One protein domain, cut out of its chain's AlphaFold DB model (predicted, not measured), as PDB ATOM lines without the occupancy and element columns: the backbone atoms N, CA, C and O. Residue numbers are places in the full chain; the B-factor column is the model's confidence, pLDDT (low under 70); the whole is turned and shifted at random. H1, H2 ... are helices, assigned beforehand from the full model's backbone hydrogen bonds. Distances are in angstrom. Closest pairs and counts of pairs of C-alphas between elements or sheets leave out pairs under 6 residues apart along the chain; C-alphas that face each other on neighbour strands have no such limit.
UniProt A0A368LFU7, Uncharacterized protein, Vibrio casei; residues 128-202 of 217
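This is residues 128 to 202 of the 217 residues of an uncharacterized protein of Vibrio casei (UniProt A0A368LFU7). Look for an elongated model made of two helical lobes set one after the other: at one end the longest helix, H5, is packed crosswise on H6, and in the other lobe H1 and H2 are packed crosswise on each other, with the short H3 and H4 beside them. The lobes meet where the first residue of H5, Tyr 175, comes up to H2, and residues 166 to 174 lead from H4 in the one lobe to H5 in the other. The printed part has 75 residues with six named helices, in the order H1, H2, H3, H4, H5, H6, and no named strand; its class is all helix. It is compact, with a radius of gyration of the C-alphas of 12.7 A, yet its outline is a rod, with spans of 41 by 20 by 19 A.

Start with the longest helix, H5, residues 175 to 186: find C-alpha 175 at (117.011, 132.577, 104.474), and from there it runs 16.8 A to C-alpha 186 at (118.944, 116.610, 99.581). Further along the chain you reach H6, residues 193 to 201, which is 12.3 A long and ends with C-alpha 201 at (128.760, 126.385, 106.451). Now go back to the first printed residue, Tyr 128, with its C-alpha at (121.209, 133.451, 123.588): here H1 begins, residues 128 to 137, 14.4 A long. H2 follows as residues 145 to 153, 12.2 A long. Then look for two helices of four residues each: H3, residues 156 to 159, is 5.3 A long, and H4, residues 162 to 165, is 5.1 A long.

Begin again at H5. It touches H6 with 15 pairs of C-alphas within 8 A, the closest being those of Ala 181 and Gln 195, 4.6 A apart. The lines of H5 and H6 stand at 83 degrees, about perpendicular. Next look at residue 175: with it alone H5 only just touches H2, with 3 pairs of C-alphas within 8 A, the closest being those of Trp 148 and Tyr 175 at 5.8 A. H5 and H2 run opposite ways at a shallow tilt of 22 degrees. From H2 move on to H1, which touches it; their closest C-alphas are those of Arg 132 and Asp 147, 5.6 A apart. The lines of H1 and H2 stand at 86 degrees, about perpendicular. Of these three pairs one is at a shallow tilt, and the helix packing is mostly crossed, but only just. H4 only just touches H1, with 3 pairs of C-alphas within 8 A; the closest are those of Glu 134 and Leu 164, 7.3 A apart. H3 touches no helix: it is close to H2 but not clearly touching, with the C-alphas of Val 151 and Gly 159 closest at 7.4 A, and H1 and H3 are near each other. Among the pairs that stay apart are H1 and H5, H1 and H6, H2 and H6, and H3 and H4. In the backbone of H1, H2, H5 and H6 every O i to N i+4 pair is within hydrogen-bond range. H3 and H4 are too short for such a pair, and each has 1 of 1 O i to N i+3 pair within range.

To see the full length, go from C-alpha 162 in H4 to C-alpha 188, after H5: those of Asp 162 and Asp 188 are the two farthest apart, at 41.4 A. The first and last printed C-alphas, of Tyr 128 and Ser 202, are 17.8 A apart. The printed part has no cut. The links H2 to H3 and H3 to H4 are tight, those of H1 to H2, H4 to H5 and H5 to H6 are short, and no link is long. In the B-factor column the mean pLDDT of the printed part is 92.1, and one residue, Lys 189, is under 70.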
ATOM      1  N   TYR A 128     121.566 134.381 124.657       87.88
ATOM      2  CA  TYR A 128     121.209 133.451 123.588       87.88
ATOM      3  C   TYR A 128     120.883 134.166 122.280       87.88
ATOM      4  O   TYR A 128     121.325 133.712 121.231       87.88
ATOM      5  N   GLU A 129     120.133 135.262 122.330       90.38
ATOM      6  CA  GLU A 129     119.768 136.042 121.145       90.38
ATOM      7  C   GLU A 129     120.976 136.766 120.542       90.38
ATOM      8  O   GLU A 129     121.131 136.768 119.321       90.38
ATOM      9  N   LEU A 130     121.875 137.297 121.380       92.00
ATOM     10  CA  LEU A 130     123.156 137.847 120.926       92.00
ATOM     11  C   LEU A 130     123.982 136.795 120.188       92.00
ATOM     12  O   LEU A 130     124.466 137.076 119.098       92.00
ATOM     13  N   SER A 131     124.046 135.557 120.693       92.75
ATOM     14  CA  SER A 131     124.782 134.485 120.005       92.75
ATOM     15  C   SER A 131     124.245 134.176 118.597       92.75
ATOM     16  O   SER A 131     124.990 133.707 117.735       92.75
ATOM     17  N   ARG A 132     122.952 134.432 118.333       95.62
ATOM     18  CA  ARG A 132     122.359 134.272 116.992       95.62
ATOM     19  C   ARG A 132     122.822 135.384 116.064       95.62
ATOM     20  O   ARG A 132     123.203 135.116 114.927       95.62
ATOM     21  N   TRP A 133     122.831 136.618 116.569       95.94
ATOM     22  CA  TRP A 133     123.390 137.760 115.855       95.94
ATOM     23  C   TRP A 133     124.881 137.598 115.586       95.94
ATOM     24  O   TRP A 133     125.317 137.920 114.492       95.94
ATOM     25  N   GLU A 134     125.650 137.043 116.521       95.25
ATOM     26  CA  GLU A 134     127.069 136.734 116.321       95.25
ATOM     27  C   GLU A 134     127.275 135.729 115.183       95.25
ATOM     28  O   GLU A 134     128.137 135.946 114.336       95.25
ATOM     29  N   ARG A 135     126.458 134.666 115.097       96.44
ATOM     30  CA  ARG A 135     126.508 133.722 113.963       96.44
ATOM     31  C   ARG A 135     126.149 134.395 112.642       96.44
ATOM     32  O   ARG A 135     126.843 134.193 111.649       96.44
ATOM     33  N   PHE A 136     125.116 135.237 112.634       96.75
ATOM     34  CA  PHE A 136     124.763 136.037 111.461       96.75
ATOM     35  C   PHE A 136     125.907 136.970 111.046       96.75
ATOM     36  O   PHE A 136     126.300 136.980 109.885       96.75
ATOM     37  N   CYS A 137     126.516 137.660 112.008       96.56
ATOM     38  CA  CYS A 137     127.660 138.545 111.819       96.56
ATOM     39  C   CYS A 137     128.995 137.830 111.575       96.56
ATOM     40  O   CYS A 137     129.995 138.485 111.293       96.56
ATOM     41  N   ASN A 138     129.028 136.502 111.641       96.31
ATOM     42  CA  ASN A 138     130.169 135.683 111.264       96.31
ATOM     43  C   ASN A 138     129.939 135.053 109.881       96.31
ATOM     44  O   ASN A 138     130.055 133.840 109.708       96.31
ATOM     45  N   ALA A 139     129.525 135.869 108.906       95.19
ATOM     46  CA  ALA A 139     129.173 135.458 107.546       95.19
ATOM     47  C   ALA A 139     128.077 134.371 107.469       95.19
ATOM     48  O   ALA A 139     128.006 133.613 106.501       95.19
ATOM     49  N   GLY A 140     127.225 134.272 108.493       94.19
ATOM     50  CA  GLY A 140     126.189 133.241 108.602       94.19
ATOM     51  C   GLY A 140     126.709 131.828 108.884       94.19
ATOM     52  O   GLY A 140     125.969 130.855 108.721       94.19
ATOM     53  N   ILE A 141     127.971 131.685 109.302       94.88
ATOM     54  CA  ILE A 141     128.567 130.381 109.599       94.88
ATOM     55  C   ILE A 141     127.899 129.764 110.833       94.88
ATOM     56  O   ILE A 141     127.819 130.360 111.906       94.88
ATOM     57  N   GLY A 142     127.452 128.520 110.684       94.12
ATOM     58  CA  GLY A 142     126.814 127.723 111.722       94.12
ATOM     59  C   GLY A 142     125.366 128.111 112.011       94.12
ATOM     60  O   GLY A 142     124.807 127.587 112.970       94.12
ATOM     61  N   MET A 143     124.758 129.003 111.219       95.12
ATOM     62  CA  MET A 143     123.350 129.354 111.397       95.12
ATOM     63  C   MET A 143     122.446 128.151 111.132       95.12
ATOM     64  O   MET A 143     122.606 127.436 110.134       95.12
ATOM     65  N   ASP A 144     121.482 127.953 112.024       94.38
ATOM     66  CA  ASP A 144     120.378 127.023 111.826       94.38
ATOM     67  C   ASP A 144     119.103 127.740 111.358       94.38
ATOM     68  O   ASP A 144     119.044 128.961 111.199       94.38
ATOM     69  N   GLU A 145     118.053 126.963 111.105       93.69
ATOM     70  CA  GLU A 145     116.768 127.498 110.656       93.69
ATOM     71  C   GLU A 145     116.150 128.487 111.658       93.69
ATOM     72  O   GLU A 145     115.542 129.477 111.256       93.69
ATOM     73  N   ALA A 146     116.327 128.253 112.961       93.81
ATOM     74  CA  ALA A 146     115.780 129.123 113.992       93.81
ATOM     75  C   ALA A 146     116.561 130.442 114.087       93.81
ATOM     76  O   ALA A 146     115.972 131.478 114.393       93.81
ATOM     77  N   ASP A 147     117.870 130.422 113.845       95.56
ATOM     78  CA  ASP A 147     118.703 131.619 113.746       95.56
ATOM     79  C   ASP A 147     118.272 132.485 112.561       95.56
ATOM     80  O   ASP A 147     118.081 133.691 112.717       95.56
ATOM     81  N   TRP A 148     118.052 131.867 111.396       95.69
ATOM     82  CA  TRP A 148     117.558 132.572 110.216       95.69
ATOM     83  C   TRP A 148     116.183 133.193 110.435       95.69
ATOM     84  O   TRP A 148     115.980 134.352 110.065       95.69
ATOM     85  N   HIS A 149     115.258 132.455 111.055       94.81
ATOM     86  CA  HIS A 149     113.935 132.975 111.397       94.81
ATOM     87  C   HIS A 149     114.046 134.194 112.309       94.81
ATOM     88  O   HIS A 149     113.531 135.259 111.979       94.81
ATOM     89  N   PHE A 150     114.797 134.055 113.402       95.19
ATOM     90  CA  PHE A 150     114.990 135.110 114.389       95.19
ATOM     91  C   PHE A 150     115.582 136.381 113.769       95.19
ATOM     92  O   PHE A 150     115.045 137.472 113.939       95.19
ATOM     93  N   VAL A 151     116.670 136.260 113.005       94.88
ATOM     94  CA  VAL A 151     117.314 137.427 112.388       94.88
ATOM     95  C   VAL A 151     116.400 138.079 111.351       94.88
ATOM     96  O   VAL A 151     116.339 139.304 111.279       94.88
ATOM     97  N   THR A 152     115.657 137.288 110.574       94.25
ATOM     98  CA  THR A 152     114.730 137.815 109.560       94.25
ATOM     99  C   THR A 152     113.559 138.560 110.202       94.25
ATOM    100  O   THR A 152     113.239 139.670 109.777       94.25
ATOM    101  N   GLU A 153     112.958 137.996 111.253       93.25
ATOM    102  CA  GLU A 153     111.875 138.623 112.026       93.25
ATOM    103  C   GLU A 153     112.328 139.918 112.704       93.25
ATOM    104  O   GLU A 153     111.571 140.886 112.779       93.25
ATOM    105  N   ASN A 154     113.593 139.971 113.119       90.56
ATOM    106  CA  ASN A 154     114.169 141.126 113.792       90.56
ATOM    107  C   ASN A 154     114.810 142.142 112.827       90.56
ATOM    108  O   ASN A 154     115.527 143.029 113.279       90.56
ATOM    109  N   GLY A 155     114.541 142.065 111.519       88.81
ATOM    110  CA  GLY A 155     114.925 143.103 110.549       88.81
ATOM    111  C   GLY A 155     116.224 142.847 109.776       88.81
ATOM    112  O   GLY A 155     116.706 143.733 109.062       88.81
ATOM    113  N   GLY A 156     116.791 141.645 109.874       91.56
ATOM    114  CA  GLY A 156     117.979 141.227 109.134       91.56
ATOM    115  C   GLY A 156     119.176 142.135 109.406       91.56
ATOM    116  O   GLY A 156     119.422 142.541 110.537       91.56
ATOM    117  N   ALA A 157     119.888 142.533 108.352       92.25
ATOM    118  CA  ALA A 157     121.028 143.446 108.466       92.25
ATOM    119  C   ALA A 157     120.684 144.807 109.111       92.25
ATOM    120  O   ALA A 157     121.560 145.457 109.668       92.25
ATOM    121  N   LYS A 158     119.420 145.251 109.063       91.06
ATOM    122  CA  LYS A 158     118.992 146.506 109.709       91.06
ATOM    123  C   LYS A 158     118.710 146.344 111.203       91.06
ATOM    124  O   LYS A 158     118.579 147.344 111.895       91.06
ATOM    125  N   GLY A 159     118.573 145.105 111.671       90.06
ATOM    126  CA  GLY A 159     118.286 144.761 113.061       90.06
ATOM    127  C   GLY A 159     119.516 144.434 113.897       90.06
ATOM    128  O   GLY A 159     119.361 144.018 115.043       90.06
ATOM    129  N   ILE A 160     120.720 144.568 113.328       92.06
ATOM    130  CA  ILE A 160     121.960 144.218 114.020       92.06
ATOM    131  C   ILE A 160     122.105 145.090 115.278       92.06
ATOM    132  O   ILE A 160     121.993 146.314 115.182       92.06
ATOM    133  N   PRO A 161     122.367 144.488 116.453       91.06
ATOM    134  CA  PRO A 161     122.634 145.239 117.670       91.06
ATOM    135  C   PRO A 161     123.897 146.097 117.523       91.06
ATOM    136  O   PRO A 161     124.919 145.595 117.061       91.06
ATOM    137  N   ASP A 162     123.866 147.334 118.027       89.38
ATOM    138  CA  ASP A 162     124.988 148.288 117.944       89.38
ATOM    139  C   ASP A 162     126.344 147.708 118.378       89.38
ATOM    140  O   ASP A 162     127.377 148.049 117.814       89.38
ATOM    141  N   ILE A 163     126.341 146.814 119.372       87.50
ATOM    142  CA  ILE A 163     127.546 146.162 119.903       87.50
ATOM    143  C   ILE A 163     128.263 145.271 118.874       87.50
ATOM    144  O   ILE A 163     129.452 145.006 119.025       87.50
ATOM    145  N   LEU A 164     127.564 144.813 117.833       90.62
ATOM    146  CA  LEU A 164     128.121 143.953 116.789       90.62
ATOM    147  C   LEU A 164     128.386 144.698 115.479       90.62
ATOM    148  O   LEU A 164     129.096 144.160 114.634       90.62
ATOM    149  N   THR A 165     127.853 145.911 115.299       88.56
ATOM    150  CA  THR A 165     127.881 146.646 114.022       88.56
ATOM    151  C   THR A 165     129.292 146.811 113.458       88.56
ATOM    152  O   THR A 165     129.506 146.555 112.274       88.56
ATOM    153  N   ASP A 166     130.264 147.160 114.300       89.25
ATOM    154  CA  ASP A 166     131.640 147.438 113.864       89.25
ATOM    155  C   ASP A 166     132.422 146.174 113.464       89.25
ATOM    156  O   ASP A 166     133.397 146.253 112.716       89.25
ATOM    157  N   SER A 167     132.003 144.999 113.940       89.56
ATOM    158  CA  SER A 167     132.670 143.713 113.698       89.56
ATOM    159  C   SER A 167     131.830 142.737 112.868       89.56
ATOM    160  O   SER A 167     132.158 141.553 112.800       89.56
ATOM    161  N   CYS A 168     130.729 143.197 112.267       95.50
ATOM    162  CA  CYS A 168     129.775 142.322 111.593       95.50
ATOM    163  C   CYS A 168     130.157 142.053 110.132       95.50
ATOM    164  O   CYS A 168     130.083 142.938 109.280       95.50
ATOM    165  N   SER A 169     130.478 140.799 109.814       96.19
ATOM    166  CA  SER A 169     130.537 140.297 108.443       96.19
ATOM    167  C   SER A 169     129.196 139.670 108.074       96.19
ATOM    168  O   SER A 169     128.848 138.595 108.558       96.19
ATOM    169  N   LEU A 170     128.444 140.322 107.194       95.50
ATOM    170  CA  LEU A 170     127.147 139.818 106.742       95.50
ATOM    171  C   LEU A 170     127.288 138.537 105.897       95.50
ATOM    172  O   LEU A 170     128.278 138.391 105.173       95.50
ATOM    173  N   PRO A 171     126.299 137.624 105.938       95.38
ATOM    174  CA  PRO A 171     126.234 136.511 105.005       95.38
ATOM    175  C   PRO A 171     125.942 137.015 103.587       95.38
ATOM    176  O   PRO A 171     125.207 137.982 103.385       95.38
ATOM    177  N   ASP A 172     126.481 136.318 102.591       93.94
ATOM    178  CA  ASP A 172     126.263 136.582 101.162       93.94
ATOM    179  C   ASP A 172     124.942 135.997 100.621       93.94
ATOM    180  O   ASP A 172     124.640 136.100  99.431       93.94
ATOM    181  N   HIS A 173     124.142 135.386 101.493       93.56
ATOM    182  CA  HIS A 173     122.887 134.723 101.173       93.56
ATOM    183  C   HIS A 173     121.810 135.046 102.213       93.56
ATOM    184  O   HIS A 173     122.083 135.541 103.306       93.56
ATOM    185  N   ASN A 174     120.556 134.779 101.854       94.81
ATOM    186  CA  ASN A 174     119.397 134.990 102.716       94.81
ATOM    187  C   ASN A 174     118.756 133.659 103.131       94.81
ATOM    188  O   ASN A 174     119.147 132.584 102.665       94.81
ATOM    189  N   TYR A 175     117.720 133.747 103.967       94.81
ATOM    190  CA  TYR A 175     117.011 132.577 104.474       94.81
ATOM    191  C   TYR A 175     116.460 131.670 103.357       94.81
ATOM    192  O   TYR A 175     116.608 130.452 103.422       94.81
ATOM    193  N   GLN A 176     115.907 132.245 102.283       94.00
ATOM    194  CA  GLN A 176     115.388 131.456 101.161       94.00
ATOM    195  C   GLN A 176     116.505 130.692 100.440       94.00
ATOM    196  O   GLN A 176     116.370 129.504 100.171       94.00
ATOM    197  N   SER A 177     117.642 131.347 100.196       94.19
ATOM    198  CA  SER A 177     118.810 130.720  99.563       94.19
ATOM    199  C   SER A 177     119.382 129.585 100.417       94.19
ATOM    200  O   SER A 177     119.824 128.571  99.877       94.19
ATOM    201  N   TYR A 178     119.331 129.728 101.745       95.00
ATOM    202  CA  TYR A 178     119.649 128.660 102.690       95.00
ATOM    203  C   TYR A 178     118.715 127.450 102.527       95.00
ATOM    204  O   TYR A 178     119.198 126.327 102.363       95.00
ATOM    205  N   LEU A 179     117.394 127.661 102.490       93.62
ATOM    206  CA  LEU A 179     116.428 126.574 102.292       93.62
ATOM    207  C   LEU A 179     116.617 125.892 100.930       93.62
ATOM    208  O   LEU A 179     116.689 124.664 100.856       93.62
ATOM    209  N   ASP A 180     116.770 126.676  99.863       92.62
ATOM    210  CA  ASP A 180     116.932 126.177  98.497       92.62
ATOM    211  C   ASP A 180     118.225 125.367  98.330       92.62
ATOM    212  O   ASP A 180     118.235 124.347  97.630       92.62
ATOM    213  N   ALA A 181     119.316 125.789  98.979       92.81
ATOM    214  CA  ALA A 181     120.584 125.066  98.977       92.81
ATOM    215  C   ALA A 181     120.438 123.681  99.620       92.81
ATOM    216  O   ALA A 181     120.869 122.684  99.036       92.81
ATOM    217  N   TRP A 182     119.768 123.603 100.773       92.62
ATOM    218  CA  TRP A 182     119.504 122.336 101.451       92.62
ATOM    219  C   TRP A 182     118.543 121.440 100.670       92.62
ATOM    220  O   TRP A 182     118.818 120.251 100.516       92.62
ATOM    221  N   VAL A 183     117.460 121.984 100.111       91.00
ATOM    222  CA  VAL A 183     116.536 121.218  99.255       91.00
ATOM    223  C   VAL A 183     117.269 120.656  98.037       91.00
ATOM    224  O   VAL A 183     117.137 119.471  97.735       91.00
ATOM    225  N   SER A 184     118.085 121.471  97.366       90.38
ATOM    226  CA  SER A 184     118.857 121.040  96.192       90.38
ATOM    227  C   SER A 184     119.865 119.947  96.550       90.38
ATOM    228  O   SER A 184     119.959 118.948  95.841       90.38
ATOM    229  N   PHE A 185     120.560 120.098  97.681       90.81
ATOM    230  CA  PHE A 185     121.513 119.109  98.186       90.81
ATOM    231  C   PHE A 185     120.858 117.783  98.587       90.81
ATOM    232  O   PHE A 185     121.454 116.730  98.405       90.81
ATOM    233  N   CYS A 186     119.634 117.811  99.109       87.94
ATOM    234  CA  CYS A 186     118.944 116.610  99.581       87.94
ATOM    235  C   CYS A 186     118.134 115.871  98.501       87.94
ATOM    236  O   CYS A 186     117.674 114.760  98.763       87.94
ATOM    237  N   THR A 187     117.905 116.477  97.331       85.62
ATOM    238  CA  THR A 187     117.032 115.936  96.265       85.62
ATOM    239  C   THR A 187     117.783 115.531  94.991       85.62
ATOM    240  O   THR A 187     117.154 115.354  93.951       85.62
ATOM    241  N   ASP A 188     119.112 115.379  95.060       70.44
ATOM    242  CA  ASP A 188     119.983 114.979  93.938       70.44
ATOM    243  C   ASP A 188     119.868 115.883  92.691       70.44
ATOM    244  O   ASP A 188     120.048 115.449  91.551       70.44
ATOM    245  N   LYS A 189     119.586 117.177  92.887       67.75
ATOM    246  CA  LYS A 189     119.676 118.182  91.817       67.75
ATOM    247  C   LYS A 189     121.112 118.696  91.705       67.75
ATOM    248  O   LYS A 189     121.837 118.725  92.694       67.75
ATOM    249  N   ASN A 190     121.524 119.129  90.510       77.75
ATOM    250  CA  ASN A 190     122.839 119.737  90.261       77.75
ATOM    251  C   ASN A 190     123.097 120.917  91.219       77.75
ATOM    252  O   ASN A 190     122.665 122.039  90.960       77.75
ATOM    253  N   VAL A 191     123.808 120.652  92.320       88.00
ATOM    254  CA  VAL A 191     124.126 121.647  93.351       88.00
ATOM    255  C   VAL A 191     125.224 122.572  92.834       88.00
ATOM    256  O   VAL A 191     126.300 122.115  92.424       88.00
ATOM    257  N   THR A 192     124.985 123.879  92.880       91.50
ATOM    258  CA  THR A 192     125.997 124.879  92.511       91.50
ATOM    259  C   THR A 192     127.119 124.954  93.556       91.50
ATOM    260  O   THR A 192     126.990 124.455  94.677       91.50
ATOM    261  N   SER A 193     128.256 125.571  93.216       91.25
ATOM    262  CA  SER A 193     129.341 125.809  94.184       91.25
ATOM    263  C   SER A 193     128.866 126.642  95.377       91.25
ATOM    264  O   SER A 193     129.173 126.296  96.516       91.25
ATOM    265  N   THR A 194     128.058 127.674  95.128       91.88
ATOM    266  CA  THR A 194     127.466 128.531  96.162       91.88
ATOM    267  C   THR A 194     126.569 127.736  97.106       91.88
ATOM    268  O   THR A 194     126.749 127.791  98.317       91.88
ATOM    269  N   GLN A 195     125.660 126.915  96.571       92.94
ATOM    270  CA  GLN A 195     124.789 126.072  97.394       92.94
ATOM    271  C   GLN A 195     125.588 125.055  98.221       92.94
ATOM    272  O   GLN A 195     125.282 124.840  99.391       92.94
ATOM    273  N   ARG A 196     126.652 124.462  97.655       92.12
ATOM    274  CA  ARG A 196     127.556 123.587  98.419       92.12
ATOM    275  C   ARG A 196     128.233 124.319  99.572       92.12
ATOM    276  O   ARG A 196     128.388 123.725 100.634       92.12
ATOM    277  N   ASN A 197     128.651 125.566  99.369       93.69
ATOM    278  CA  ASN A 197     129.268 126.359 100.427       93.69
ATOM    279  C   ASN A 197     128.268 126.634 101.550       93.69
ATOM    280  O   ASN A 197     128.586 126.330 102.694       93.69
ATOM    281  N   ILE A 198     127.044 127.061 101.215       94.69
ATOM    282  CA  ILE A 198     125.961 127.282 102.184       94.69
ATOM    283  C   ILE A 198     125.692 126.017 103.005       94.69
ATOM    284  O   ILE A 198     125.653 126.070 104.230       94.69
ATOM    285  N   VAL A 199     125.552 124.856 102.360       93.19
ATOM    286  CA  VAL A 199     125.300 123.582 103.059       93.19
ATOM    287  C   VAL A 199     126.467 123.190 103.970       93.19
ATOM    288  O   VAL A 199     126.249 122.662 105.054       93.19
ATOM    289  N   ARG A 200     127.712 123.455 103.560       93.12
ATOM    290  CA  ARG A 200     128.907 123.166 104.372       93.12
ATOM    291  C   ARG A 200     129.064 124.108 105.561       93.12
ATOM    292  O   ARG A 200     129.631 123.698 106.568       93.12
ATOM    293  N   SER A 201     128.614 125.351 105.430       93.81
ATOM    294  CA  SER A 201     128.760 126.385 106.451       93.81
ATOM    295  C   SER A 201     127.518 126.570 107.319       93.81
ATOM    296  O   SER A 201     127.546 127.445 108.170       93.81
ATOM    297  N   SER A 202     126.441 125.802 107.136       94.56
ATOM    298  CA  SER A 202     125.186 125.952 107.892       94.56
ATOM    299  C   SER A 202     124.688 124.626 108.463       94.56
ATOM    300  O   SER A 202     125.208 123.551 108.156       94.56
TER     301      SER A 202